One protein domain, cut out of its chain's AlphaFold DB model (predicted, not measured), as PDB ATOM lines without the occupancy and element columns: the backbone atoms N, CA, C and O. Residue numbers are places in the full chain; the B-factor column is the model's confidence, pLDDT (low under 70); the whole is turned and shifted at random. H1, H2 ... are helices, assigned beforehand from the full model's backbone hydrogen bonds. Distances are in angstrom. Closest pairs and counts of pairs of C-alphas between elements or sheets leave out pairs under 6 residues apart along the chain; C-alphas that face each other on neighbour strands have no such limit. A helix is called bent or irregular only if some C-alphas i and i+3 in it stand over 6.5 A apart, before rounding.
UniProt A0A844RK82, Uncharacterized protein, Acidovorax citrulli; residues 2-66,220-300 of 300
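AT A GLANCE: This is residues 2 to 66 and 220 to 300 of the 300 residues of an uncharacterized protein of Acidovorax citrulli (UniProt A0A844RK82). The longest helix, H3, makes one side of an all-helix body; H2 packs between it and an up-and-down bundle of three helices, H4, H5 and H6, each running against the one before it. The short H1 folds back beside the first part of H2, and the far end of H3 reaches out beyond the body towards Asp 66. The printed part has 146 residues, with six named helices in the order H1 to H6 and no named strand. It is compact, with a radius of gyration of the C-alphas of 16.4 A, and spans 56 by 38 by 22 A.

IN THESE COORDINATES: H3, residues 35 to 64, is 42.5 A long and begins at C-alpha 35 (13.723, -55.657, 1.053). Before it come H1, residues 2 to 8, 10.4 A, and H2, residues 10 to 28, 27.7 A. H2 has a kink of 35 degrees near residue 17 and is irregular, but only just: C-alphas 15 and 18 are 6.7 A apart. H4, residues 220 to 240, is 30.1 A long and begins at C-alpha 220 (4.194, -24.255, -11.774). H5, residues 245 to 268, is 34.1 A long. H6, residues 274 to 297, is 34.9 A long and ends at C-alpha 297 (-5.999, -52.373, -14.498); it is irregular, with C-alphas 276 and 279 7.5 A apart.

HOW THE PARTS SIT: H3 and H2 form a hairpin at a steep tilt of 44 degrees; their closest C-alphas, of Ser 46 and Ala 20, are 4.9 A apart. H3 touches H1 with residues 53 to 57 alone, closest at Asn 57 and Thr 7, whose C-alphas are 6.5 A apart. H1 and H2 form a hairpin too, with the C-alphas of Ala 6 and Ala 12 closest, at 5.1 A; H2 touches H1 with residues 12 to 20 alone. H2 touches H5 at a shallow tilt of 22 degrees, opposite ways, and the C-alphas of Ala 15 and Ser 257 come closest, at 4.4 A. H5 and H6 form a hairpin at a shallow tilt of 15 degrees, closest at the C-alphas of Gly 258 and Leu 280, 4.0 A. H4 touches H5, with the C-alphas of Ala 227 and Ala 255 4.6 A apart as the closest, and H6, with those of Ala 227 and Thr 284 4.9 A apart as the closest. H3 is apart from H4, H5 and H6. Every O i to N i+4 pair is within hydrogen-bond range in H1, H3 and H4, against 17 of 20 in H5 and in H6 and 7 of 15 in H2, where 7 of 16 O i to N i+3 pairs are within range.

THE WHOLE: The two farthest C-alphas, of Asp 66 and Arg 300, are 56.3 A apart. Residues 67 to 219 are not printed, and C-alphas 66 and 220 are 34.1 A apart across the cut. Of the links that are printed whole, H2 to H3 is short and the others are tight. Residues 31 to 36, of which 35 and 36 belong to H3, stand free. The mean pLDDT of the printed part is 85.7; residues 2 to 12, 28 and 300 are under 70.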
ATOM      1  N   ALA A   2      17.033 -39.860 -18.128       49.16
ATOM      2  CA  ALA A   2      18.106 -39.424 -17.214       49.16
ATOM      3  C   ALA A   2      19.247 -38.642 -17.898       49.16
ATOM      4  O   ALA A   2      19.633 -37.584 -17.416       49.16
ATOM      5  N   PHE A   3      19.729 -39.123 -19.052       49.38
ATOM      6  CA  PHE A   3      20.731 -38.409 -19.855       49.38
ATOM      7  C   PHE A   3      20.205 -37.049 -20.328       49.38
ATOM      8  O   PHE A   3      20.836 -36.039 -20.075       49.38
ATOM      9  N   MET A   4      18.995 -37.017 -20.896       51.22
ATOM     10  CA  MET A   4      18.341 -35.788 -21.360       51.22
ATOM     11  C   MET A   4      18.182 -34.749 -20.238       51.22
ATOM     12  O   MET A   4      18.464 -33.576 -20.447       51.22
ATOM     13  N   ALA A   5      17.782 -35.175 -19.037       52.47
ATOM     14  CA  ALA A   5      17.699 -34.294 -17.878       52.47
ATOM     15  C   ALA A   5      19.087 -33.705 -17.550       52.47
ATOM     16  O   ALA A   5      19.237 -32.486 -17.500       52.47
ATOM     17  N   ALA A   6      20.112 -34.558 -17.423       56.38
ATOM     18  CA  ALA A   6      21.479 -34.166 -17.069       56.38
ATOM     19  C   ALA A   6      22.182 -33.281 -18.112       56.38
ATOM     20  O   ALA A   6      22.949 -32.396 -17.741       56.38
ATOM     21  N   THR A   7      21.929 -33.508 -19.404       52.31
ATOM     22  CA  THR A   7      22.584 -32.778 -20.499       52.31
ATOM     23  C   THR A   7      22.034 -31.375 -20.690       52.31
ATOM     24  O   THR A   7      22.765 -30.498 -21.134       52.31
ATOM     25  N   PHE A   8      20.755 -31.139 -20.376       49.06
ATOM     26  CA  PHE A   8      20.179 -29.809 -20.561       49.06
ATOM     27  C   PHE A   8      20.509 -28.868 -19.409       49.06
ATOM     28  O   PHE A   8      20.673 -27.675 -19.669       49.06
ATOM     29  N   ARG A   9      20.615 -29.361 -18.162       62.53
ATOM     30  CA  ARG A   9      20.972 -28.523 -17.008       62.53
ATOM     31  C   ARG A   9      21.635 -29.279 -15.857       62.53
ATOM     32  O   ARG A   9      21.212 -30.361 -15.466       62.53
ATOM     33  N   HIS A  10      22.609 -28.630 -15.227       62.91
ATOM     34  CA  HIS A  10      23.369 -29.150 -14.084       62.91
ATOM     35  C   HIS A  10      22.521 -29.384 -12.819       62.91
ATOM     36  O   HIS A  10      22.873 -30.224 -11.998       62.91
ATOM     37  N   ASN A  11      21.379 -28.705 -12.656       65.44
ATOM     38  CA  ASN A  11      20.451 -28.952 -11.546       65.44
ATOM     39  C   ASN A  11      19.655 -30.265 -11.715       65.44
ATOM     40  O   ASN A  11      19.037 -30.754 -10.772       65.44
ATOM     41  N   ALA A  12      19.719 -30.905 -12.886       68.38
ATOM     42  CA  ALA A  12      18.978 -32.130 -13.150       68.38
ATOM     43  C   ALA A  12      19.508 -33.385 -12.449       68.38
ATOM     44  O   ALA A  12      18.868 -34.434 -12.495       68.38
ATOM     45  N   VAL A  13      20.644 -33.285 -11.759       78.62
ATOM     46  CA  VAL A  13      21.236 -34.379 -10.976       78.62
ATOM     47  C   VAL A  13      20.242 -34.941  -9.967       78.62
ATOM     48  O   VAL A  13      20.106 -36.157  -9.855       78.62
ATOM     49  N   ALA A  14      19.492 -34.069  -9.289       81.50
ATOM     50  CA  ALA A  14      18.496 -34.470  -8.298       81.50
ATOM     51  C   ALA A  14      17.342 -35.295  -8.905       81.50
ATOM     52  O   ALA A  14      16.667 -36.038  -8.196       81.50
ATOM     53  N   ALA A  15      17.142 -35.211 -10.222       80.00
ATOM     54  CA  ALA A  15      16.091 -35.921 -10.939       80.00
ATOM     55  C   ALA A  15      16.437 -37.385 -11.254       80.00
ATOM     56  O   ALA A  15      15.540 -38.181 -11.536       80.00
ATOM     57  N   ILE A  16      17.724 -37.740 -11.267       80.81
ATOM     58  CA  ILE A  16      18.216 -39.035 -11.762       80.81
ATOM     59  C   ILE A  16      17.934 -40.191 -10.789       80.81
ATOM     60  O   ILE A  16      17.464 -41.235 -11.259       80.81
ATOM     61  N   PRO A  17      18.159 -40.053  -9.463       84.19
ATOM     62  CA  PRO A  17      18.058 -41.180  -8.544       84.19
ATOM     63  C   PRO A  17      16.705 -41.902  -8.563       84.19
ATOM     64  O   PRO A  17      16.733 -43.123  -8.656       84.19
ATOM     65  N   PRO A  18      15.528 -41.241  -8.576       81.31
ATOM     66  CA  PRO A  18      14.249 -41.960  -8.596       81.31
ATOM     67  C   PRO A  18      14.057 -42.857  -9.828       81.31
ATOM     68  O   PRO A  18      13.552 -43.974  -9.711       81.31
ATOM     69  N   PHE A  19      14.505 -42.410 -11.005       79.31
ATOM     70  CA  PHE A  19      14.438 -43.208 -12.233       79.31
ATOM     71  C   PHE A  19      15.438 -44.354 -12.238       79.31
ATOM     72  O   PHE A  19      15.089 -45.473 -12.614       79.31
ATOM     73  N   ALA A  20      16.673 -44.077 -11.822       79.75
ATOM     74  CA  ALA A  20      17.690 -45.107 -11.691       79.75
ATOM     75  C   ALA A  20      17.237 -46.168 -10.678       79.75
ATOM     76  O   ALA A  20      17.343 -47.359 -10.952       79.75
ATOM     77  N   MET A  21      16.606 -45.754  -9.576       80.31
ATOM     78  CA  MET A  21      16.073 -46.677  -8.586       80.31
ATOM     79  C   MET A  21      14.981 -47.559  -9.174       80.31
ATOM     80  O   MET A  21      15.031 -48.766  -8.978       80.31
ATOM     81  N   LEU A  22      14.038 -47.010  -9.944       81.31
ATOM     82  CA  LEU A  22      13.015 -47.819 -10.612       81.31
ATOM     83  C   LEU A  22      13.630 -48.837 -11.589       81.31
ATOM     84  O   LEU A  22      13.250 -50.006 -11.576       81.31
ATOM     85  N   ALA A  23      14.592 -48.401 -12.407       78.94
ATOM     86  CA  ALA A  23      15.241 -49.247 -13.407       78.94
ATOM     87  C   ALA A  23      16.071 -50.370 -12.768       78.94
ATOM     88  O   ALA A  23      16.000 -51.525 -13.190       78.94
ATOM     89  N   PHE A  24      16.835 -50.049 -11.723       77.81
ATOM     90  CA  PHE A  24      17.716 -51.007 -11.066       77.81
ATOM     91  C   PHE A  24      17.007 -51.853 -10.016       77.81
ATOM     92  O   PHE A  24      17.481 -52.951  -9.748       77.81
ATOM     93  N   TYR A  25      15.863 -51.427  -9.472       76.25
ATOM     94  CA  TYR A  25      15.133 -52.235  -8.494       76.25
ATOM     95  C   TYR A  25      14.713 -53.575  -9.098       76.25
ATOM     96  O   TYR A  25      14.954 -54.605  -8.484       76.25
ATOM     97  N   GLY A  26      14.181 -53.589 -10.326       70.88
ATOM     98  CA  GLY A  26      13.787 -54.833 -11.001       70.88
ATOM     99  C   GLY A  26      14.960 -55.755 -11.360       70.88
ATOM    100  O   GLY A  26      14.796 -56.970 -11.396       70.88
ATOM    101  N   VAL A  27      16.150 -55.193 -11.588       71.38
ATOM    102  CA  VAL A  27      17.357 -55.945 -11.980       71.38
ATOM    103  C   VAL A  27      18.140 -56.444 -10.761       71.38
ATOM    104  O   VAL A  27      18.660 -57.556 -10.757       71.38
ATOM    105  N   ALA A  28      18.228 -55.628  -9.710       67.19
ATOM    106  CA  ALA A  28      18.996 -55.914  -8.503       67.19
ATOM    107  C   ALA A  28      18.174 -56.636  -7.425       67.19
ATOM    108  O   ALA A  28      18.757 -57.208  -6.499       67.19
ATOM    109  N   SER A  29      16.836 -56.632  -7.515       70.38
ATOM    110  CA  SER A  29      15.994 -57.309  -6.531       70.38
ATOM    111  C   SER A  29      16.189 -58.818  -6.594       70.38
ATOM    112  O   SER A  29      15.856 -59.465  -7.586       70.38
ATOM    113  N   ARG A  30      16.682 -59.394  -5.496       75.75
ATOM    114  CA  ARG A  30      16.701 -60.844  -5.299       75.75
ATOM    115  C   ARG A  30      15.620 -61.237  -4.288       75.75
ATOM    116  O   ARG A  30      15.569 -60.626  -3.218       75.75
ATOM    117  N   PRO A  31      14.780 -62.248  -4.582       75.56
ATOM    118  CA  PRO A  31      13.679 -62.646  -3.699       75.56
ATOM    119  C   PRO A  31      14.163 -63.231  -2.364       75.56
ATOM    120  O   PRO A  31      13.462 -63.147  -1.364       75.56
ATOM    121  N   THR A  32      15.384 -63.766  -2.326       78.44
ATOM    122  CA  THR A  32      16.015 -64.363  -1.136       78.44
ATOM    123  C   THR A  32      16.635 -63.342  -0.179       78.44
ATOM    124  O   THR A  32      17.286 -63.707   0.797       78.44
ATOM    125  N   VAL A  33      16.483 -62.051  -0.463       80.19
ATOM    126  CA  VAL A  33      17.191 -60.964   0.211       80.19
ATOM    127  C   VAL A  33      16.194 -60.025   0.872       80.19
ATOM    128  O   VAL A  33      15.123 -59.765   0.326       80.19
ATOM    129  N   SER A  34      16.549 -59.480   2.040       83.94
ATOM    130  CA  SER A  34      15.693 -58.509   2.719       83.94
ATOM    131  C   SER A  34      15.406 -57.300   1.818       83.94
ATOM    132  O   SER A  34      16.281 -56.790   1.112       83.94
ATOM    133  N   ARG A  35      14.161 -56.811   1.860       79.12
ATOM    134  CA  ARG A  35      13.723 -55.657   1.053       79.12
ATOM    135  C   ARG A  35      14.577 -54.416   1.310       79.12
ATOM    136  O   ARG A  35      14.892 -53.699   0.367       79.12
ATOM    137  N   LEU A  36      15.007 -54.216   2.559       80.88
ATOM    138  CA  LEU A  36      15.903 -53.125   2.939       80.88
ATOM    139  C   LEU A  36      17.246 -53.218   2.207       80.88
ATOM    140  O   LEU A  36      17.687 -52.234   1.629       80.88
ATOM    141  N   ARG A  37      17.862 -54.407   2.150       83.50
ATOM    142  CA  ARG A  37      19.134 -54.586   1.440       83.50
ATOM    143  C   ARG A  37      18.978 -54.347  -0.061       83.50
ATOM    144  O   ARG A  37      19.820 -53.675  -0.646       83.50
ATOM    145  N   ASN A  38      17.899 -54.842  -0.674       81.19
ATOM    146  CA  ASN A  38      17.617 -54.582  -2.092       81.19
ATOM    147  C   ASN A  38      17.447 -53.079  -2.365       81.19
ATOM    148  O   ASN A  38      18.013 -52.569  -3.329       81.19
ATOM    149  N   PHE A  39      16.728 -52.361  -1.496       81.62
ATOM    150  CA  PHE A  39      16.579 -50.909  -1.584       81.62
ATOM    151  C   PHE A  39      17.927 -50.188  -1.467       81.62
ATOM    152  O   PHE A  39      18.262 -49.392  -2.339       81.62
ATOM    153  N   THR A  40      18.731 -50.503  -0.445       83.25
ATOM    154  CA  THR A  40      20.042 -49.872  -0.229       83.25
ATOM    155  C   THR A  40      20.983 -50.106  -1.408       83.25
ATOM    156  O   THR A  40      21.585 -49.158  -1.903       83.25
ATOM    157  N   VAL A  41      21.079 -51.343  -1.906       84.81
ATOM    158  CA  VAL A  41      21.913 -51.670  -3.075       84.81
ATOM    159  C   VAL A  41      21.442 -50.899  -4.307       84.81
ATOM    160  O   VAL A  41      22.251 -50.298  -5.006       84.81
ATOM    161  N   THR A  42      20.132 -50.854  -4.544       83.81
ATOM    162  CA  THR A  42      19.544 -50.117  -5.669       83.81
ATOM    163  C   THR A  42      19.816 -48.613  -5.570       83.81
ATOM    164  O   THR A  42      20.168 -47.982  -6.568       83.81
ATOM    165  N   ALA A  43      19.701 -48.032  -4.374       84.31
ATOM    166  CA  ALA A  43      20.009 -46.628  -4.124       84.31
ATOM    167  C   ALA A  43      21.496 -46.324  -4.375       84.31
ATOM    168  O   ALA A  43      21.812 -45.348  -5.050       84.31
ATOM    169  N   LEU A  44      22.408 -47.194  -3.922       86.62
ATOM    170  CA  LEU A  44      23.844 -47.057  -4.179       86.62
ATOM    171  C   LEU A  44      24.173 -47.137  -5.674       86.62
ATOM    172  O   LEU A  44      24.888 -46.276  -6.181       86.62
ATOM    173  N   ILE A  45      23.611 -48.111  -6.398       86.88
ATOM    174  CA  ILE A  45      23.778 -48.212  -7.859       86.88
ATOM    175  C   ILE A  45      23.262 -46.939  -8.537       86.88
ATOM    176  O   ILE A  45      23.907 -46.415  -9.440       86.88
ATOM    177  N   SER A  46      22.133 -46.400  -8.074       84.44
ATOM    178  CA  SER A  46      21.546 -45.169  -8.611       84.44
ATOM    179  C   SER A  46      22.426 -43.942  -8.376       84.44
ATOM    180  O   SER A  46      22.556 -43.101  -9.267       84.44
ATOM    181  N   LEU A  47      23.074 -43.851  -7.211       86.50
ATOM    182  CA  LEU A  47      24.048 -42.802  -6.903       86.50
ATOM    183  C   LEU A  47      25.301 -42.922  -7.773       86.50
ATOM    184  O   LEU A  47      25.725 -41.931  -8.362       86.50
ATOM    185  N   VAL A  48      25.855 -44.130  -7.918       88.50
ATOM    186  CA  VAL A  48      27.014 -44.376  -8.794       88.50
ATOM    187  C   VAL A  48      26.666 -44.048 -10.243       88.50
ATOM    188  O   VAL A  48      27.417 -43.345 -10.908       88.50
ATOM    189  N   PHE A  49      25.499 -44.481 -10.724       86.12
ATOM    190  CA  PHE A  49      25.017 -44.155 -12.062       86.12
ATOM    191  C   PHE A  49      24.888 -42.640 -12.263       86.12
ATOM    192  O   PHE A  49      25.338 -42.111 -13.275       86.12
ATOM    193  N   THR A  50      24.342 -41.928 -11.275       84.88
ATOM    194  CA  THR A  50      24.249 -40.461 -11.284       84.88
ATOM    195  C   THR A  50      25.635 -39.815 -11.377       84.88
ATOM    196  O   THR A  50      25.839 -38.924 -12.200       84.88
ATOM    197  N   ALA A  51      26.608 -40.298 -10.596       86.50
ATOM    198  CA  ALA A  51      27.988 -39.814 -10.636       86.50
ATOM    199  C   ALA A  51      28.666 -40.084 -11.990       86.50
ATOM    200  O   ALA A  51      29.352 -39.210 -12.516       86.50
ATOM    201  N   VAL A  52      28.432 -41.253 -12.593       88.06
ATOM    202  CA  VAL A  52      28.937 -41.590 -13.933       88.06
ATOM    203  C   VAL A  52      28.322 -40.677 -14.990       88.06
ATOM    204  O   VAL A  52      29.054 -40.139 -15.814       88.06
ATOM    205  N   VAL A  53      27.004 -40.453 -14.961       85.06
ATOM    206  CA  VAL A  53      26.333 -39.531 -15.893       85.06
ATOM    207  C   VAL A  53      26.913 -38.124 -15.770       85.06
ATOM    208  O   VAL A  53      27.203 -37.498 -16.785       85.06
ATOM    209  N   LEU A  54      27.139 -37.647 -14.545       83.44
ATOM    210  CA  LEU A  54      27.777 -36.357 -14.290       83.44
ATOM    211  C   LEU A  54      29.204 -36.279 -14.829       83.44
ATOM    212  O   LEU A  54      29.557 -35.302 -15.487       83.44
ATOM    213  N   PHE A  55      30.011 -37.306 -14.568       86.06
ATOM    214  CA  PHE A  55      31.385 -37.384 -15.049       86.06
ATOM    215  C   PHE A  55      31.444 -37.392 -16.580       86.06
ATOM    216  O   PHE A  55      32.187 -36.612 -17.172       86.06
ATOM    217  N   VAL A  56      30.621 -38.226 -17.224       85.94
ATOM    218  CA  VAL A  56      30.526 -38.298 -18.688       85.94
ATOM    219  C   VAL A  56      30.057 -36.966 -19.256       85.94
ATOM    220  O   VAL A  56      30.664 -36.480 -20.202       85.94
ATOM    221  N   ASN A  57      29.034 -36.340 -18.667       82.06
ATOM    222  CA  ASN A  57      28.569 -35.026 -19.102       82.06
ATOM    223  C   ASN A  57      29.685 -33.976 -18.997       82.06
ATOM    224  O   ASN A  57      29.930 -33.257 -19.955       82.06
ATOM    225  N   GLY A  58      30.425 -33.948 -17.883       81.75
ATOM    226  CA  GLY A  58      31.569 -33.051 -17.707       81.75
ATOM    227  C   GLY A  58      32.688 -33.293 -18.723       81.75
ATOM    228  O   GLY A  58      33.256 -32.335 -19.245       81.75
ATOM    229  N   LEU A  59      32.979 -34.555 -19.053       85.50
ATOM    230  CA  LEU A  59      33.957 -34.905 -20.085       85.50
ATOM    231  C   LEU A  59      33.491 -34.455 -21.474       85.50
ATOM    232  O   LEU A  59      34.259 -33.835 -22.201       85.50
ATOM    233  N   VAL A  60      32.232 -34.732 -21.824       84.06
ATOM    234  CA  VAL A  60      31.624 -34.327 -23.098       84.06
ATOM    235  C   VAL A  60      31.644 -32.808 -23.234       84.06
ATOM    236  O   VAL A  60      32.112 -32.309 -24.252       84.06
ATOM    237  N   THR A  61      31.217 -32.066 -22.207       80.44
ATOM    238  CA  THR A  61      31.278 -30.599 -22.207       80.44
ATOM    239  C   THR A  61      32.713 -30.111 -22.362       80.44
ATOM    240  O   THR A  61      32.962 -29.255 -23.193       80.44
ATOM    241  N   ARG A  62      33.680 -30.683 -21.637       82.31
ATOM    242  CA  ARG A  62      35.086 -30.265 -21.736       82.31
ATOM    243  C   ARG A  62      35.697 -30.503 -23.121       82.31
ATOM    244  O   ARG A  62      36.569 -29.748 -23.534       82.31
ATOM    245  N   VAL A  63      35.303 -31.579 -23.798       85.88
ATOM    246  CA  VAL A  63      35.861 -31.955 -25.107       85.88
ATOM    247  C   VAL A  63      35.162 -31.227 -26.253       85.88
ATOM    248  O   VAL A  63      35.821 -30.872 -27.223       85.88
ATOM    249  N   LEU A  64      33.843 -31.038 -26.166       84.44
ATOM    250  CA  LEU A  64      33.028 -30.512 -27.266       84.44
ATOM    251  C   LEU A  64      32.675 -29.026 -27.134       84.44
ATOM    252  O   LEU A  64      32.149 -28.467 -28.090       84.44
ATOM    253  N   ALA A  65      32.874 -28.393 -25.974       78.75
ATOM    254  CA  ALA A  65      32.554 -26.978 -25.821       78.75
ATOM    255  C   ALA A  65      33.653 -26.097 -26.424       78.75
ATOM    256  O   ALA A  65      34.793 -26.099 -25.959       78.75
ATOM    257  N   ASP A  66      33.266 -25.280 -27.403       75.31
ATOM    258  CA  ASP A  66      34.139 -24.270 -28.008       75.31
ATOM    259  C   ASP A  66      34.486 -23.141 -27.020       75.31
ATOM    260  O   ASP A  66      35.580 -22.581 -27.059       75.31
ATOM    261  N   THR A 220       3.296 -23.133 -12.087       92.31
ATOM    262  CA  THR A 220       4.194 -24.255 -11.774       92.31
ATOM    263  C   THR A 220       3.901 -24.911 -10.419       92.31
ATOM    264  O   THR A 220       4.021 -26.133 -10.308       92.31
ATOM    265  N   TYR A 221       3.383 -24.173  -9.424       93.94
ATOM    266  CA  TYR A 221       2.943 -24.759  -8.149       93.94
ATOM    267  C   TYR A 221       1.852 -25.823  -8.311       93.94
ATOM    268  O   TYR A 221       1.789 -26.740  -7.495       93.94
ATOM    269  N   MET A 222       0.995 -25.739  -9.339       95.00
ATOM    270  CA  MET A 222      -0.057 -26.738  -9.560       95.00
ATOM    271  C   MET A 222       0.540 -28.089  -9.944       95.00
ATOM    272  O   MET A 222       0.070 -29.129  -9.487       95.00
ATOM    273  N   TYR A 223       1.612 -28.076 -10.734       96.44
ATOM    274  CA  TYR A 223       2.344 -29.285 -11.094       96.44
ATOM    275  C   TYR A 223       3.124 -29.833  -9.911       96.44
ATOM    276  O   TYR A 223       3.113 -31.037  -9.685       96.44
ATOM    277  N   LEU A 224       3.729 -28.959  -9.102       96.69
ATOM    278  CA  LEU A 224       4.399 -29.384  -7.876       96.69
ATOM    279  C   LEU A 224       3.409 -30.059  -6.918       96.69
ATOM    280  O   LEU A 224       3.666 -31.166  -6.450       96.69
ATOM    281  N   ALA A 225       2.251 -29.435  -6.688       96.56
ATOM    282  CA  ALA A 225       1.178 -30.000  -5.880       96.56
ATOM    283  C   ALA A 225       0.665 -31.322  -6.469       96.56
ATOM    284  O   ALA A 225       0.538 -32.306  -5.744       96.56
ATOM    285  N   GLY A 226       0.433 -31.377  -7.783       97.56
ATOM    286  CA  GLY A 226       0.009 -32.586  -8.486       97.56
ATOM    287  C   GLY A 226       1.009 -33.735  -8.347       97.56
ATOM    288  O   GLY A 226       0.612 -34.845  -7.999       97.56
ATOM    289  N   ALA A 227       2.303 -33.473  -8.545       97.75
ATOM    290  CA  ALA A 227       3.364 -34.459  -8.361       97.75
ATOM    291  C   ALA A 227       3.403 -34.973  -6.918       97.75
ATOM    292  O   ALA A 227       3.423 -36.183  -6.704       97.75
ATOM    293  N   VAL A 228       3.346 -34.078  -5.928       97.81
ATOM    294  CA  VAL A 228       3.341 -34.450  -4.506       97.81
ATOM    295  C   VAL A 228       2.122 -35.315  -4.170       97.81
ATOM    296  O   VAL A 228       2.278 -36.392  -3.597       97.81
ATOM    297  N   VAL A 229       0.920 -34.897  -4.577       98.19
ATOM    298  CA  VAL A 229      -0.327 -35.640  -4.334       98.19
ATOM    299  C   VAL A 229      -0.278 -37.022  -4.983       98.19
ATOM    300  O   VAL A 229      -0.504 -38.023  -4.306       98.19
ATOM    301  N   VAL A 230       0.068 -37.106  -6.270       97.88
ATOM    302  CA  VAL A 230       0.154 -38.389  -6.986       97.88
ATOM    303  C   VAL A 230       1.243 -39.280  -6.397       97.88
ATOM    304  O   VAL A 230       1.029 -40.481  -6.261       97.88
ATOM    305  N   GLY A 231       2.379 -38.710  -5.989       97.38
ATOM    306  CA  GLY A 231       3.445 -39.434  -5.301       97.38
ATOM    307  C   GLY A 231       2.958 -40.067  -3.997       97.38
ATOM    308  O   GLY A 231       3.139 -41.269  -3.794       97.38
ATOM    309  N   PHE A 232       2.267 -39.302  -3.145       97.56
ATOM    310  CA  PHE A 232       1.674 -39.828  -1.911       97.56
ATOM    311  C   PHE A 232       0.619 -40.904  -2.184       97.56
ATOM    312  O   PHE A 232       0.643 -41.956  -1.544       97.56
ATOM    313  N   MET A 233      -0.270 -40.691  -3.157       97.25
ATOM    314  CA  MET A 233      -1.283 -41.683  -3.536       97.25
ATOM    315  C   MET A 233      -0.656 -42.967  -4.086       97.25
ATOM    316  O   MET A 233      -1.104 -44.065  -3.755       97.25
ATOM    317  N   ALA A 234       0.397 -42.858  -4.897       95.88
ATOM    318  CA  ALA A 234       1.126 -44.002  -5.428       95.88
ATOM    319  C   ALA A 234       1.839 -44.783  -4.313       95.88
ATOM    320  O   ALA A 234       1.747 -46.010  -4.272       95.88
ATOM    321  N   ALA A 235       2.485 -44.085  -3.375       94.44
ATOM    322  CA  ALA A 235       3.104 -44.695  -2.201       94.44
ATOM    323  C   ALA A 235       2.070 -45.419  -1.322       94.44
ATOM    324  O   ALA A 235       2.278 -46.574  -0.956       94.44
ATOM    325  N   ALA A 236       0.926 -44.783  -1.050       94.25
ATOM    326  CA  ALA A 236      -0.187 -45.396  -0.328       94.25
ATOM    327  C   ALA A 236      -0.723 -46.642  -1.055       94.25
ATOM    328  O   ALA A 236      -0.908 -47.688  -0.436       94.25
ATOM    329  N   GLY A 237      -0.893 -46.572  -2.381       93.00
ATOM    330  CA  GLY A 237      -1.289 -47.715  -3.206       93.00
ATOM    331  C   GLY A 237      -0.313 -48.891  -3.096       93.00
ATOM    332  O   GLY A 237      -0.730 -50.032  -2.921       93.00
ATOM    333  N   LEU A 238       0.997 -48.625  -3.109       90.50
ATOM    334  CA  LEU A 238       2.018 -49.671  -2.967       90.50
ATOM    335  C   LEU A 238       1.963 -50.386  -1.610       90.50
ATOM    336  O   LEU A 238       2.390 -51.545  -1.526       90.50
ATOM    337  N   LEU A 239       1.473 -49.711  -0.567       91.06
ATOM    338  CA  LEU A 239       1.372 -50.240   0.792       91.06
ATOM    339  C   LEU A 239       0.038 -50.938   1.064       91.06
ATOM    340  O   LEU A 239       0.026 -51.959   1.751       91.06
ATOM    341  N   TRP A 240      -1.067 -50.403   0.543       88.75
ATOM    342  CA  TRP A 240      -2.410 -50.740   1.028       88.75
ATOM    343  C   TRP A 240      -3.349 -51.334  -0.020       88.75
ATOM    344  O   TRP A 240      -4.463 -51.717   0.330       88.75
ATOM    345  N   THR A 241      -2.940 -51.448  -1.286       85.50
ATOM    346  CA  THR A 241      -3.803 -52.005  -2.337       85.50
ATOM    347  C   THR A 241      -3.158 -53.184  -3.069       85.50
ATOM    348  O   THR A 241      -1.956 -53.444  -2.973       85.50
ATOM    349  N   GLN A 242      -3.988 -53.925  -3.808       87.12
ATOM    350  CA  GLN A 242      -3.561 -54.973  -4.745       87.12
ATOM    351  C   GLN A 242      -3.354 -54.420  -6.163       87.12
ATOM    352  O   GLN A 242      -3.315 -55.173  -7.132       87.12
ATOM    353  N   TRP A 243      -3.263 -53.095  -6.310       89.31
ATOM    354  CA  TRP A 243      -3.100 -52.483  -7.621       89.31
ATOM    355  C   TRP A 243      -1.749 -52.847  -8.250       89.31
ATOM    356  O   TRP A 243      -0.790 -53.183  -7.542       89.31
ATOM    357  N   PRO A 244      -1.643 -52.749  -9.585       90.12
ATOM    358  CA  PRO A 244      -0.423 -53.074 -10.306       90.12
ATOM    359  C   PRO A 244       0.786 -52.286  -9.791       90.12
ATOM    360  O   PRO A 244       0.914 -51.073  -9.979       90.12
ATOM    361  N   ARG A 245       1.706 -53.001  -9.132       89.44
ATOM    362  CA  ARG A 245       2.866 -52.396  -8.465       89.44
ATOM    363  C   ARG A 245       3.808 -51.682  -9.427       89.44
ATOM    364  O   ARG A 245       4.404 -50.690  -9.032       89.44
ATOM    365  N   ALA A 246       3.933 -52.158 -10.667       88.62
ATOM    366  CA  ALA A 246       4.814 -51.546 -11.660       88.62
ATOM    367  C   ALA A 246       4.364 -50.120 -12.014       88.62
ATOM    368  O   ALA A 246       5.165 -49.191 -11.981       88.62
ATOM    369  N   GLN A 247       3.071 -49.933 -12.277       92.12
ATOM    370  CA  GLN A 247       2.470 -48.645 -12.609       92.12
ATOM    371  C   GLN A 247       2.539 -47.671 -11.427       92.12
ATOM    372  O   GLN A 247       2.876 -46.501 -11.609       92.12
ATOM    373  N   LEU A 248       2.284 -48.151 -10.206       92.56
ATOM    374  CA  LEU A 248       2.412 -47.331  -8.999       92.56
ATOM    375  C   LEU A 248       3.866 -46.946  -8.699       92.56
ATOM    376  O   LEU A 248       4.138 -45.797  -8.360       92.56
ATOM    377  N   ALA A 249       4.812 -47.873  -8.863       91.25
ATOM    378  CA  ALA A 249       6.233 -47.581  -8.709       91.25
ATOM    379  C   ALA A 249       6.714 -46.568  -9.759       91.25
ATOM    380  O   ALA A 249       7.467 -45.657  -9.421       91.25
ATOM    381  N   ALA A 250       6.235 -46.676 -11.003       90.88
ATOM    382  CA  ALA A 250       6.502 -45.692 -12.047       90.88
ATOM    383  C   ALA A 250       5.940 -44.310 -11.687       90.88
ATOM    384  O   ALA A 250       6.672 -43.324 -11.762       90.88
ATOM    385  N   ALA A 251       4.684 -44.240 -11.231       95.19
ATOM    386  CA  ALA A 251       4.062 -42.991 -10.796       95.19
ATOM    387  C   ALA A 251       4.851 -42.317  -9.662       95.19
ATOM    388  O   ALA A 251       5.145 -41.126  -9.743       95.19
ATOM    389  N   LEU A 252       5.255 -43.089  -8.646       94.88
ATOM    390  CA  LEU A 252       6.055 -42.591  -7.527       94.88
ATOM    391  C   LEU A 252       7.440 -42.107  -7.976       94.88
ATOM    392  O   LEU A 252       7.871 -41.034  -7.564       94.88
ATOM    393  N   ALA A 253       8.132 -42.868  -8.829       91.62
ATOM    394  CA  ALA A 253       9.454 -42.495  -9.331       91.62
ATOM    395  C   ALA A 253       9.412 -41.206 -10.166       91.62
ATOM    396  O   ALA A 253      10.269 -40.339 -10.003       91.62
ATOM    397  N   LEU A 254       8.397 -41.061 -11.023       93.50
ATOM    398  CA  LEU A 254       8.164 -39.862 -11.829       93.50
ATOM    399  C   LEU A 254       7.875 -38.645 -10.947       93.50
ATOM    400  O   LEU A 254       8.555 -37.627 -11.072       93.50
ATOM    401  N   ALA A 255       6.928 -38.772 -10.014       96.75
ATOM    402  CA  ALA A 255       6.600 -37.722  -9.056       96.75
ATOM    403  C   ALA A 255       7.832 -37.283  -8.249       96.75
ATOM    404  O   ALA A 255       8.171 -36.102  -8.229       96.75
ATOM    405  N   ALA A 256       8.559 -38.240  -7.662       94.44
ATOM    406  CA  ALA A 256       9.766 -37.962  -6.891       94.44
ATOM    407  C   ALA A 256      10.859 -37.297  -7.741       94.44
ATOM    408  O   ALA A 256      11.512 -36.371  -7.267       94.44
ATOM    409  N   SER A 257      11.047 -37.723  -8.995       91.50
ATOM    410  CA  SER A 257      12.023 -37.109  -9.903       91.50
ATOM    411  C   SER A 257      11.693 -35.647 -10.193       91.50
ATOM    412  O   SER A 257      12.565 -34.790 -10.055       91.50
ATOM    413  N   GLY A 258      10.437 -35.352 -10.544       93.12
ATOM    414  CA  GLY A 258       9.980 -33.986 -10.794       93.12
ATOM    415  C   GLY A 258      10.119 -33.095  -9.559       93.12
ATOM    416  O   GLY A 258      10.662 -31.998  -9.652       93.12
ATOM    417  N   THR A 259       9.697 -33.580  -8.388       95.31
ATOM    418  CA  THR A 259       9.773 -32.822  -7.131       95.31
ATOM    419  C   THR A 259      11.211 -32.581  -6.674       95.31
ATOM    420  O   THR A 259      11.531 -31.467  -6.264       95.31
ATOM    421  N   LEU A 260      12.100 -33.577  -6.755       92.75
ATOM    422  CA  LEU A 260      13.511 -33.411  -6.378       92.75
ATOM    423  C   LEU A 260      14.248 -32.475  -7.337       92.75
ATOM    424  O   LEU A 260      15.032 -31.637  -6.895       92.75
ATOM    425  N   TYR A 261      13.960 -32.586  -8.635       91.31
ATOM    426  CA  TYR A 261      14.442 -31.642  -9.631       91.31
ATOM    427  C   TYR A 261      14.016 -30.211  -9.282       91.31
ATOM    428  O   TYR A 261      14.867 -29.328  -9.205       91.31
ATOM    429  N   GLU A 262      12.728 -29.985  -9.012       93.31
ATOM    430  CA  GLU A 262      12.226 -28.646  -8.689       93.31
ATOM    431  C   GLU A 262      12.840 -28.128  -7.385       93.31
ATOM    432  O   GLU A 262      13.288 -26.990  -7.305       93.31
ATOM    433  N   THR A 263      12.959 -28.991  -6.374       92.75
ATOM    434  CA  THR A 263      13.570 -28.641  -5.083       92.75
ATOM    435  C   THR A 263      15.032 -28.224  -5.244       92.75
ATOM    436  O   THR A 263      15.494 -27.325  -4.551       92.75
ATOM    437  N   SER A 264      15.771 -28.815  -6.189       91.25
ATOM    438  CA  SER A 264      17.161 -28.414  -6.456       91.25
ATOM    439  C   SER A 264      17.292 -26.963  -6.941       91.25
ATOM    440  O   SER A 264      18.317 -26.322  -6.697       91.25
ATOM    441  N   LEU A 265      16.244 -26.418  -7.573       91.31
ATOM    442  CA  LEU A 265      16.213 -25.026  -8.021       91.31
ATOM    443  C   LEU A 265      16.225 -24.045  -6.850       91.31
ATOM    444  O   LEU A 265      16.763 -22.955  -7.006       91.31
ATOM    445  N   PHE A 266      15.738 -24.446  -5.668       92.38
ATOM    446  CA  PHE A 266      15.862 -23.643  -4.446       92.38
ATOM    447  C   PHE A 266      17.317 -23.235  -4.185       92.38
ATOM    448  O   PHE A 266      17.579 -22.135  -3.715       92.38
ATOM    449  N   PHE A 267      18.277 -24.101  -4.518       90.94
ATOM    450  CA  PHE A 267      19.696 -23.834  -4.296       90.94
ATOM    451  C   PHE A 267      20.382 -23.233  -5.523       90.94
ATOM    452  O   PHE A 267      21.207 -22.337  -5.370       90.94
ATOM    453  N   GLY A 268      20.060 -23.718  -6.726       89.44
ATOM    454  CA  GLY A 268      20.831 -23.419  -7.938       89.44
ATOM    455  C   GLY A 268      20.238 -22.373  -8.882       89.44
ATOM    456  O   GLY A 268      20.888 -22.030  -9.868       89.44
ATOM    457  N   ALA A 269      19.017 -21.892  -8.650       91.12
ATOM    458  CA  ALA A 269      18.378 -20.982  -9.591       91.12
ATOM    459  C   ALA A 269      18.843 -19.532  -9.420       91.12
ATOM    460  O   ALA A 269      18.897 -18.996  -8.317       91.12
ATOM    461  N   THR A 270      19.103 -18.881 -10.554       90.56
ATOM    462  CA  THR A 270      19.445 -17.449 -10.651       90.56
ATOM    463  C   THR A 270      18.366 -16.641 -11.371       90.56
ATOM    464  O   THR A 270      18.572 -15.494 -11.775       90.56
ATOM    465  N   SER A 271      17.227 -17.282 -11.626       89.00
ATOM    466  CA  SER A 271      16.084 -16.738 -12.344       89.00
ATOM    467  C   SER A 271      14.842 -17.583 -12.066       89.00
ATOM    468  O   SER A 271      14.938 -18.779 -11.794       89.00
ATOM    469  N   ALA A 272      13.675 -16.968 -12.177       88.12
ATOM    470  CA  ALA A 272      12.355 -17.566 -12.066       88.12
ATOM    471  C   ALA A 272      11.764 -17.845 -13.454       88.12
ATOM    472  O   ALA A 272      10.641 -17.462 -13.777       88.12
ATOM    473  N   ASP A 273      12.566 -18.475 -14.308       85.25
ATOM    474  CA  ASP A 273      12.184 -18.789 -15.677       85.25
ATOM    475  C   ASP A 273      11.265 -20.017 -15.707       85.25
ATOM    476  O   ASP A 273      11.614 -21.072 -15.173       85.25
ATOM    477  N   PHE A 274      10.118 -19.921 -16.386       85.50
ATOM    478  CA  PHE A 274       9.174 -21.040 -16.527       85.50
ATOM    479  C   PHE A 274       9.834 -22.296 -17.115       85.50
ATOM    480  O   PHE A 274       9.470 -23.427 -16.783       85.50
ATOM    481  N   ARG A 275      10.866 -22.118 -17.952       85.94
ATOM    482  CA  ARG A 275      11.627 -23.225 -18.538       85.94
ATOM    483  C   ARG A 275      12.276 -24.097 -17.474       85.94
ATOM    484  O   ARG A 275      12.631 -25.234 -17.787       85.94
ATOM    485  N   TYR A 276      12.508 -23.583 -16.266       87.12
ATOM    486  CA  TYR A 276      13.103 -24.346 -15.175       87.12
ATOM    487  C   TYR A 276      12.219 -25.528 -14.805       87.12
ATOM    488  O   TYR A 276      12.739 -26.640 -14.804       87.12
ATOM    489  N   SER A 277      10.906 -25.342 -14.708       91.06
ATOM    490  CA  SER A 277       9.957 -26.353 -14.234       91.06
ATOM    491  C   SER A 277       9.416 -27.308 -15.313       91.06
ATOM    492  O   SER A 277       8.557 -28.142 -15.028       91.06
ATOM    493  N   VAL A 278       9.903 -27.249 -16.561       89.38
ATOM    494  CA  VAL A 278       9.415 -28.117 -17.660       89.38
ATOM    495  C   VAL A 278       9.540 -29.603 -17.314       89.38
ATOM    496  O   VAL A 278       8.646 -30.395 -17.615       89.38
ATOM    497  N   TRP A 279      10.621 -29.992 -16.633       90.62
ATOM    498  CA  TRP A 279      10.809 -31.378 -16.212       90.62
ATOM    499  C   TRP A 279       9.767 -31.827 -15.184       90.62
ATOM    500  O   TRP A 279       9.201 -32.914 -15.322       90.62
ATOM    501  N   LEU A 280       9.469 -30.978 -14.196       94.00
ATOM    502  CA  LEU A 280       8.406 -31.215 -13.223       94.00
ATOM    503  C   LEU A 280       7.055 -31.398 -13.927       94.00
ATOM    504  O   LEU A 280       6.335 -32.347 -13.616       94.00
ATOM    505  N   ILE A 281       6.728 -30.540 -14.898       93.94
ATOM    506  CA  ILE A 281       5.470 -30.607 -15.660       93.94
ATOM    507  C   ILE A 281       5.339 -31.958 -16.374       93.94
ATOM    508  O   ILE A 281       4.326 -32.644 -16.222       93.94
ATOM    509  N   ILE A 282       6.376 -32.374 -17.109       93.69
ATOM    510  CA  ILE A 282       6.398 -33.662 -17.820       93.69
ATOM    511  C   ILE A 282       6.245 -34.823 -16.830       93.69
ATOM    512  O   ILE A 282       5.402 -35.700 -17.026       93.69
ATOM    513  N   CYS A 283       7.027 -34.818 -15.747       94.88
ATOM    514  CA  CYS A 283       6.974 -35.856 -14.720       94.88
ATOM    515  C   CYS A 283       5.590 -35.957 -14.073       94.88
ATOM    516  O   CYS A 283       5.101 -37.063 -13.864       94.88
ATOM    517  N   THR A 284       4.941 -34.823 -13.809       97.31
ATOM    518  CA  THR A 284       3.602 -34.770 -13.211       97.31
ATOM    519  C   THR A 284       2.576 -35.459 -14.105       97.31
ATOM    520  O   THR A 284       1.863 -36.351 -13.647       97.31
ATOM    521  N   TRP A 285       2.534 -35.116 -15.395       97.56
ATOM    522  CA  TRP A 285       1.596 -35.735 -16.335       97.56
ATOM    523  C   TRP A 285       1.834 -37.234 -16.501       97.56
ATOM    524  O   TRP A 285       0.893 -38.025 -16.450       97.56
ATOM    525  N   LEU A 286       3.092 -37.649 -16.644       96.31
ATOM    526  CA  LEU A 286       3.432 -39.064 -16.759       96.31
ATOM    527  C   LEU A 286       3.120 -39.840 -15.469       96.31
ATOM    528  O   LEU A 286       2.691 -40.996 -15.542       96.31
ATOM    529  N   ALA A 287       3.302 -39.217 -14.300       97.06
ATOM    530  CA  ALA A 287       2.946 -39.808 -13.016       97.06
ATOM    531  C   ALA A 287       1.430 -40.017 -12.914       97.06
ATOM    532  O   ALA A 287       0.996 -41.111 -12.555       97.06
ATOM    533  N   ILE A 288       0.630 -39.014 -13.303       97.88
ATOM    534  CA  ILE A 288      -0.838 -39.109 -13.360       97.88
ATOM    535  C   ILE A 288      -1.263 -40.254 -14.284       97.88
ATOM    536  O   ILE A 288      -2.027 -41.120 -13.866       97.88
ATOM    537  N   CYS A 289      -0.743 -40.306 -15.514       97.56
ATOM    538  CA  CYS A 289      -1.078 -41.362 -16.474       97.56
ATOM    539  C   CYS A 289      -0.728 -42.758 -15.939       97.56
ATOM    540  O   CYS A 289      -1.533 -43.687 -16.047       97.56
ATOM    541  N   SER A 290       0.447 -42.901 -15.319       95.06
ATOM    542  CA  SER A 290       0.886 -44.162 -14.711       95.06
ATOM    543  C   SER A 290      -0.032 -44.569 -13.556       95.06
ATOM    544  O   SER A 290      -0.475 -45.715 -13.490       95.06
ATOM    545  N   PHE A 291      -0.391 -43.628 -12.681       97.12
ATOM    546  CA  PHE A 291      -1.292 -43.877 -11.560       97.12
ATOM    547  C   PHE A 291      -2.702 -44.268 -12.028       97.12
ATOM    548  O   PHE A 291      -3.239 -45.283 -11.589       97.12
ATOM    549  N   VAL A 292      -3.282 -43.529 -12.977       96.88
ATOM    550  CA  VAL A 292      -4.602 -43.836 -13.556       96.88
ATOM    551  C   VAL A 292      -4.604 -45.202 -14.247       96.88
ATOM    552  O   VAL A 292      -5.555 -45.966 -14.088       96.88
ATOM    553  N   SER A 293      -3.527 -45.563 -14.952       95.56
ATOM    554  CA  SER A 293      -3.374 -46.904 -15.529       95.56
ATOM    555  C   SER A 293      -3.442 -47.999 -14.456       95.56
ATOM    556  O   SER A 293      -4.140 -48.997 -14.648       95.56
ATOM    557  N   ALA A 294      -2.805 -47.788 -13.296       94.19
ATOM    558  CA  ALA A 294      -2.892 -48.712 -12.165       94.19
ATOM    559  C   ALA A 294      -4.339 -48.878 -11.665       94.19
ATOM    560  O   ALA A 294      -4.762 -50.002 -11.399       94.19
ATOM    561  N   LEU A 295      -5.111 -47.787 -11.589       92.94
ATOM    562  CA  LEU A 295      -6.522 -47.824 -11.180       92.94
ATOM    563  C   LEU A 295      -7.393 -48.624 -12.148       92.94
ATOM    564  O   LEU A 295      -8.256 -49.384 -11.719       92.94
ATOM    565  N   ILE A 296      -7.193 -48.433 -13.454       93.38
ATOM    566  CA  ILE A 296      -7.994 -49.095 -14.490       93.38
ATOM    567  C   ILE A 296      -7.698 -50.594 -14.514       93.38
ATOM    568  O   ILE A 296      -8.622 -51.402 -14.569       93.38
ATOM    569  N   VAL A 297      -6.417 -50.967 -14.462       90.44
ATOM    570  CA  VAL A 297      -5.999 -52.373 -14.498       90.44
ATOM    571  C   VAL A 297      -6.332 -53.080 -13.186       90.44
ATOM    572  O   VAL A 297      -6.812 -54.199 -13.229       90.44
ATOM    573  N   GLY A 298      -6.157 -52.431 -12.031       84.25
ATOM    574  CA  GLY A 298      -6.459 -53.022 -10.720       84.25
ATOM    575  C   GLY A 298      -7.949 -53.215 -10.413       84.25
ATOM    576  O   GLY A 298      -8.274 -53.759  -9.362       84.25
ATOM    577  N   ARG A 299      -8.849 -52.737 -11.282       80.88
ATOM    578  CA  ARG A 299     -10.299 -52.995 -11.215       80.88
ATOM    579  C   ARG A 299     -10.736 -54.216 -12.034       80.88
ATOM    580  O   ARG A 299     -11.897 -54.599 -11.921       80.88
ATOM    581  N   ARG A 300      -9.860 -54.750 -12.886       67.81
ATOM    582  CA  ARG A 300     -10.094 -55.969 -13.669       67.81
ATOM    583  C   ARG A 300      -9.547 -57.172 -12.920       67.81
ATOM    584  O   ARG A 300     -10.191 -58.232 -13.031       67.81
TER     585      ARG A 300